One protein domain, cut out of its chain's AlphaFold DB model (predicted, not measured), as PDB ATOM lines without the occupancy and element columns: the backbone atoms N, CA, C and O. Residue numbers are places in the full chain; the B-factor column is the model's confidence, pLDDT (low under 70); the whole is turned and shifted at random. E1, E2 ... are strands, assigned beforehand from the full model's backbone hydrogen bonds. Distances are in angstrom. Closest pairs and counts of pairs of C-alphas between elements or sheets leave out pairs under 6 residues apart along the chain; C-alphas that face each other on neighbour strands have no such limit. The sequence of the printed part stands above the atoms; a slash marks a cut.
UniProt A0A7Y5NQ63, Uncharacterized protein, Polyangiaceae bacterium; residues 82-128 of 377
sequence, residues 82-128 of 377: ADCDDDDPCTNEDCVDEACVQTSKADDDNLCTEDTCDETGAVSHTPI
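What this domain is: This is residues 82 to 128 of the 377 residues of an uncharacterized protein of Polyangiaceae bacterium (UniProt A0A7Y5NQ63). Two small two-stranded hairpins, E1 with E2 and E3 with E4, are set one after the other along the longest axis of a flat, loose domain, their strands slanting differently and the strands of one hairpin apart from those of the other. The link of residues 105 to 112 joins them, and the unnamed stretch of residues 82 to 90 curves beside the first hairpin before E1 begins. The printed part has 47 residues, with no named helix and four named strands in the order E1, E2, E3, E4, in two antiparallel sheets of two strands each. The class is all strand, though under half of the residues, 22 of 47, are in named elements. The radius of gyration of the C-alphas is 12.2 A, and the C-alphas span 37 by 22 by 7 A.

Where its parts are: The printed part begins at Ala 82, with its C-alpha at (150.254, 194.283, 184.612). E1, residues 91 to 96, starts at C-alpha 91, (157.420, 186.725, 178.259), and is 15.0 A long from first to last C-alpha. E2, residues 99 to 104, is 16.5 A long. E3, residues 113 to 117, covers 12.6 A. E4, residues 123 to 127, covers 13.4 A and ends at C-alpha 127, (165.331, 174.760, 162.477).

How they stand to each other: E1 and E2 form a hairpin of antiparallel neighbours, with 152 degrees between their N-to-C directions. The C-alphas of Thr 91 and Ser 104 face each other at 4.6 A, and those of Val 96 and Ala 99 at 5.4 A. N 92 and O 103 are within hydrogen-bond range at 2.7 A, as are N 101 and O 94 at 2.8 A. E2 and E3 follow each other in the chain but are apart. E1 is apart from E3 and from E4, and E2 is apart from E4. E3 and E4 form the second hairpin, antiparallel at 160 degrees. The C-alphas of Thr 113 and Pro 127 face each other at 4.4 A. N 114 and O 126 are within hydrogen-bond range at 2.8 A, as are N 124 and O 116 at 2.8 A.

The domain as a whole: The two C-alphas farthest apart are those of Glu 98 and Ile 128, at 37.3 A. The first and last printed C-alphas, of Ala 82 and Ile 128, are 34.4 A apart. The printed part has no cut. The links from E1 to E2, with 2 residues, and from E3 to E4, with 5, are tight; the link from E2 to E3, with 8, is short, and no link is long. The mean pLDDT of the printed part is 93.9, and no printed residue is under 70.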
ATOM      1  N   ALA A  82     149.222 193.277 184.353       90.50
ATOM      2  CA  ALA A  82     150.254 194.283 184.612       90.50
ATOM      3  C   ALA A  82     150.894 194.175 186.011       90.50
ATOM      4  O   ALA A  82     151.989 194.689 186.216       90.50
ATOM      5  N   ASP A  83     150.245 193.502 186.970       92.69
ATOM      6  CA  ASP A  83     150.848 193.200 188.277       92.69
ATOM      7  C   ASP A  83     151.952 192.129 188.172       92.69
ATOM      8  O   ASP A  83     152.717 191.936 189.118       92.69
ATOM      9  N   CYS A  84     151.999 191.419 187.041       92.50
ATOM     10  CA  CYS A  84     152.928 190.340 186.741       92.50
ATOM     11  C   CYS A  84     154.049 190.757 185.783       92.50
ATOM     12  O   CYS A  84     154.821 189.895 185.385       92.50
ATOM     13  N   ASP A  85     154.158 192.043 185.432       91.69
ATOM     14  CA  ASP A  85     155.235 192.562 184.581       91.69
ATOM     15  C   ASP A  85     156.609 192.286 185.215       91.69
ATOM     16  O   ASP A  85     156.917 192.780 186.306       91.69
ATOM     17  N   ASP A  86     157.411 191.448 184.559       90.88
ATOM     18  CA  ASP A  86     158.775 191.110 184.966       90.88
ATOM     19  C   ASP A  86     159.843 191.887 184.180       90.88
ATOM     20  O   ASP A  86     161.038 191.614 184.336       90.88
ATOM     21  N   ASP A  87     159.424 192.898 183.408       91.75
ATOM     22  CA  ASP A  87     160.245 193.696 182.495       91.75
ATOM     23  C   ASP A  87     160.964 192.850 181.412       91.75
ATOM     24  O   ASP A  87     161.857 193.368 180.726       91.75
ATOM     25  N   ASP A  88     160.605 191.570 181.227       92.31
ATOM     26  CA  ASP A  88     161.168 190.711 180.186       92.31
ATOM     27  C   ASP A  88     160.348 190.850 178.886       92.31
ATOM     28  O   ASP A  88     159.199 190.421 178.789       92.31
ATOM     29  N   PRO A  89     160.905 191.434 177.809       92.56
ATOM     30  CA  PRO A  89     160.165 191.587 176.560       92.56
ATOM     31  C   PRO A  89     159.814 190.243 175.893       92.56
ATOM     32  O   PRO A  89     159.001 190.245 174.959       92.56
ATOM     33  N   CYS A  90     160.402 189.133 176.354       94.31
ATOM     34  CA  CYS A  90     160.263 187.777 175.835       94.31
ATOM     35  C   CYS A  90     159.208 186.916 176.547       94.31
ATOM     36  O   CYS A  90     158.992 185.781 176.122       94.31
ATOM     37  N   THR A  91     158.514 187.423 177.562       93.75
ATOM     38  CA  THR A  91     157.420 186.725 178.259       93.75
ATOM     39  C   THR A  91     156.074 187.374 177.934       93.75
ATOM     40  O   THR A  91     156.009 188.543 177.581       93.75
ATOM     41  N   ASN A  92     154.979 186.612 177.928       91.56
ATOM     42  CA  ASN A  92     153.639 187.160 178.109       91.56
ATOM     43  C   ASN A  92     153.240 186.915 179.558       91.56
ATOM     44  O   ASN A  92     153.323 185.781 180.045       91.56
ATOM     45  N   GLU A  93     152.755 187.970 180.191       94.12
ATOM     46  CA  GLU A  93     152.435 188.007 181.602       94.12
ATOM     47  C   GLU A  93     150.924 187.880 181.771       94.12
ATOM     48  O   GLU A  93     150.156 188.710 181.285       94.12
ATOM     49  N   ASP A  94     150.480 186.847 182.478       93.81
ATOM     50  CA  ASP A  94     149.076 186.630 182.802       93.81
ATOM     51  C   ASP A  94     148.883 186.525 184.316       93.81
ATOM     52  O   ASP A  94     149.718 185.994 185.049       93.81
ATOM     53  N   CYS A  95     147.734 186.999 184.795       94.69
ATOM     54  CA  CYS A  95     147.302 186.786 186.172       94.69
ATOM     55  C   CYS A  95     146.150 185.776 186.201       94.69
ATOM     56  O   CYS A  95     145.023 186.093 185.807       94.69
ATOM     57  N   VAL A  96     146.424 184.560 186.680       95.25
ATOM     58  CA  VAL A  96     145.458 183.455 186.758       95.25
ATOM     59  C   VAL A  96     145.335 183.007 188.208       95.25
ATOM     60  O   VAL A  96     146.327 182.677 188.848       95.25
ATOM     61  N   ASP A  97     144.110 182.995 188.737       93.69
ATOM     62  CA  ASP A  97     143.817 182.568 190.112       93.69
ATOM     63  C   ASP A  97     144.726 183.226 191.170       93.69
ATOM     64  O   ASP A  97     145.249 182.564 192.065       93.69
ATOM     65  N   GLU A  98     144.903 184.550 191.062       93.31
ATOM     66  CA  GLU A  98     145.732 185.361 191.969       93.31
ATOM     67  C   GLU A  98     147.245 185.045 191.917       93.31
ATOM     68  O   GLU A  98     148.013 185.540 192.751       93.31
ATOM     69  N   ALA A  99     147.691 184.268 190.924       92.88
ATOM     70  CA  ALA A  99     149.085 183.928 190.674       92.88
ATOM     71  C   ALA A  99     149.549 184.393 189.284       92.88
ATOM     72  O   ALA A  99     148.827 184.282 188.293       92.88
ATOM     73  N   CYS A 100     150.784 184.891 189.218       93.12
ATOM     74  CA  CYS A 100     151.408 185.243 187.951       93.12
ATOM     75  C   CYS A 100     151.814 183.986 187.184       93.12
ATOM     76  O   CYS A 100     152.496 183.112 187.725       93.12
ATOM     77  N   VAL A 101     151.402 183.924 185.924       94.00
ATOM     78  CA  VAL A 101     151.773 182.906 184.949       94.00
ATOM     79  C   VAL A 101     152.555 183.614 183.853       94.00
ATOM     80  O   VAL A 101     152.029 184.515 183.210       94.00
ATOM     81  N   GLN A 102     153.809 183.209 183.669       91.06
ATOM     82  CA  GLN A 102     154.652 183.688 182.578       91.06
ATOM     83  C   GLN A 102     154.695 182.631 181.485       91.06
ATOM     84  O   GLN A 102     154.931 181.456 181.776       91.06
ATOM     85  N   THR A 103     154.474 183.036 180.240       91.00
ATOM     86  CA  THR A 103     154.637 182.164 179.068       91.00
ATOM     87  C   THR A 103     155.658 182.764 178.119       91.00
ATOM     88  O   THR A 103     155.696 183.975 177.939       91.00
ATOM     89  N   SER A 104     156.508 181.940 177.513       91.75
ATOM     90  CA  SER A 104     157.466 182.428 176.520       91.75
ATOM     91  C   SER A 104     156.725 182.972 175.294       91.75
ATOM     92  O   SER A 104     155.836 182.314 174.759       91.75
ATOM     93  N   LYS A 105     157.102 184.159 174.810       91.50
ATOM     94  CA  LYS A 105     156.720 184.655 173.473       91.50
ATOM     95  C   LYS A 105     157.503 183.963 172.359       91.50
ATOM     96  O   LYS A 105     157.145 184.118 171.194       91.50
ATOM     97  N   ALA A 106     158.605 183.304 172.712       93.81
ATOM     98  CA  ALA A 106     159.530 182.715 171.761       93.81
ATOM     99  C   ALA A 106     159.144 181.299 171.336       93.81
ATOM    100  O   ALA A 106     159.630 180.871 170.305       93.81
ATOM    101  N   ASP A 107     158.317 180.600 172.115       93.56
ATOM    102  CA  ASP A 107     157.935 179.211 171.841       93.56
ATOM    103  C   ASP A 107     156.887 179.160 170.716       93.56
ATOM    104  O   ASP A 107     155.830 179.793 170.836       93.56
ATOM    105  N   ASP A 108     157.179 178.472 169.608       94.50
ATOM    106  CA  ASP A 108     156.224 178.240 168.509       94.50
ATOM    107  C   ASP A 108     155.550 176.860 168.546       94.50
ATOM    108  O   ASP A 108     154.921 176.463 167.556       94.50
ATOM    109  N   ASP A 109     155.633 176.154 169.679       95.06
ATOM    110  CA  ASP A 109     155.112 174.798 169.889       95.06
ATOM    111  C   ASP A 109     155.691 173.770 168.893       95.06
ATOM    112  O   ASP A 109     155.099 172.712 168.653       95.06
ATOM    113  N   ASN A 110     156.837 174.070 168.276       96.25
ATOM    114  CA  ASN A 110     157.492 173.205 167.307       96.25
ATOM    115  C   ASN A 110     158.813 172.684 167.878       96.25
ATOM    116  O   ASN A 110     159.836 173.362 167.898       96.25
ATOM    117  N   LEU A 111     158.832 171.407 168.252       96.19
ATOM    118  CA  LEU A 111     160.017 170.738 168.800       96.19
ATOM    119  C   LEU A 111     161.185 170.622 167.801       96.19
ATOM    120  O   LEU A 111     162.261 170.133 168.149       96.19
ATOM    121  N   CYS A 112     160.987 171.045 166.551       97.00
ATOM    122  CA  CYS A 112     162.006 171.080 165.507       97.00
ATOM    123  C   CYS A 112     162.675 172.441 165.338       97.00
ATOM    124  O   CYS A 112     163.441 172.619 164.383       97.00
ATOM    125  N   THR A 113     162.401 173.400 166.215       96.62
ATOM    126  CA  THR A 113     163.011 174.725 166.210       96.62
ATOM    127  C   THR A 113     163.720 175.007 167.527       96.62
ATOM    128  O   THR A 113     163.285 174.630 168.605       96.62
ATOM    129  N   GLU A 114     164.895 175.626 167.423       95.25
ATOM    130  CA  GLU A 114     165.540 176.297 168.538       95.25
ATOM    131  C   GLU A 114     164.973 177.710 168.606       95.25
ATOM    132  O   GLU A 114     165.224 178.551 167.728       95.25
ATOM    133  N   ASP A 115     164.204 177.935 169.660       95.88
ATOM    134  CA  ASP A 115     163.483 179.167 169.899       95.88
ATOM    135  C   ASP A 115     164.310 180.119 170.748       95.88
ATOM    136  O   ASP A 115     164.792 179.801 171.836       95.88
ATOM    137  N   THR A 116     164.501 181.326 170.228       95.06
ATOM    138  CA  THR A 116     165.316 182.354 170.869       95.06
ATOM    139  C   THR A 116     164.587 183.683 170.856       95.06
ATOM    140  O   THR A 116     163.871 184.010 169.911       95.06
ATOM    141  N   CYS A 117     164.793 184.473 171.904       96.12
ATOM    142  CA  CYS A 117     164.325 185.846 171.975       96.12
ATOM    143  C   CYS A 117     165.441 186.742 172.511       96.12
ATOM    144  O   CYS A 117     166.147 186.375 173.452       96.12
ATOM    145  N   ASP A 118     165.662 187.876 171.847       93.88
ATOM    146  CA  ASP A 118     166.700 188.827 172.239       93.88
ATOM    147  C   ASP A 118     166.210 189.857 173.272       93.88
ATOM    148  O   ASP A 118     165.017 190.000 173.526       93.88
ATOM    149  N   GLU A 119     167.138 190.640 173.832       91.44
ATOM    150  CA  GLU A 119     166.836 191.689 174.827       91.44
ATOM    151  C   GLU A 119     165.880 192.788 174.310       91.44
ATOM    152  O   GLU A 119     165.469 193.663 175.071       91.44
ATOM    153  N   THR A 120     165.549 192.802 173.013       93.75
ATOM    154  CA  THR A 120     164.585 193.734 172.413       93.75
ATOM    155  C   THR A 120     163.199 193.122 172.208       93.75
ATOM    156  O   THR A 120     162.293 193.828 171.758       93.75
ATOM    157  N   GLY A 121     163.020 191.841 172.543       91.12
ATOM    158  CA  GLY A 121     161.798 191.079 172.293       91.12
ATOM    159  C   GLY A 121     161.708 190.508 170.878       91.12
ATOM    160  O   GLY A 121     160.623 190.114 170.449       91.12
ATOM    161  N   ALA A 122     162.799 190.509 170.102       95.25
ATOM    162  CA  ALA A 122     162.790 189.916 168.771       95.25
ATOM    163  C   ALA A 122     162.936 188.395 168.876       95.25
ATOM    164  O   ALA A 122     163.958 187.891 169.337       95.25
ATOM    165  N   VAL A 123     161.908 187.684 168.415       96.38
ATOM    166  CA  VAL A 123     161.829 186.219 168.413       96.38
ATOM    167  C   VAL A 123     162.422 185.639 167.125       96.38
ATOM    168  O   VAL A 123     162.247 186.198 166.037       96.38
ATOM    169  N   SER A 124     163.112 184.506 167.240       96.44
ATOM    170  CA  SER A 124     163.649 183.723 166.129       96.44
ATOM    171  C   SER A 124     163.512 182.227 166.403       96.44
ATOM    172  O   SER A 124     163.990 181.753 167.430       96.44
ATOM    173  N   HIS A 125     162.972 181.504 165.422       96.44
ATOM    174  CA  HIS A 125     162.819 180.047 165.423       96.44
ATOM    175  C   HIS A 125     163.786 179.454 164.398       96.44
ATOM    176  O   HIS A 125     163.621 179.636 163.184       96.44
ATOM    177  N   THR A 126     164.848 178.808 164.867       96.88
ATOM    178  CA  THR A 126     165.887 178.259 163.987       96.88
ATOM    179  C   THR A 126     165.690 176.756 163.844       96.88
ATOM    180  O   THR A 126     165.767 176.065 164.849       96.88
ATOM    181  N   PRO A 127     165.485 176.204 162.634       96.62
ATOM    182  CA  PRO A 127     165.331 174.760 162.477       96.62
ATOM    183  C   PRO A 127     166.512 173.980 163.068       96.62
ATOM    184  O   PRO A 127     167.672 174.260 162.741       96.62
ATOM    185  N   ILE A 128     166.210 172.989 163.904       94.62
ATOM    186  CA  ILE A 128     167.196 172.081 164.490       94.62
ATOM    187  C   ILE A 128     167.749 171.164 163.396       94.62
ATOM    188  O   ILE A 128     167.033 170.690 162.510       94.62
TER     189      ILE A 128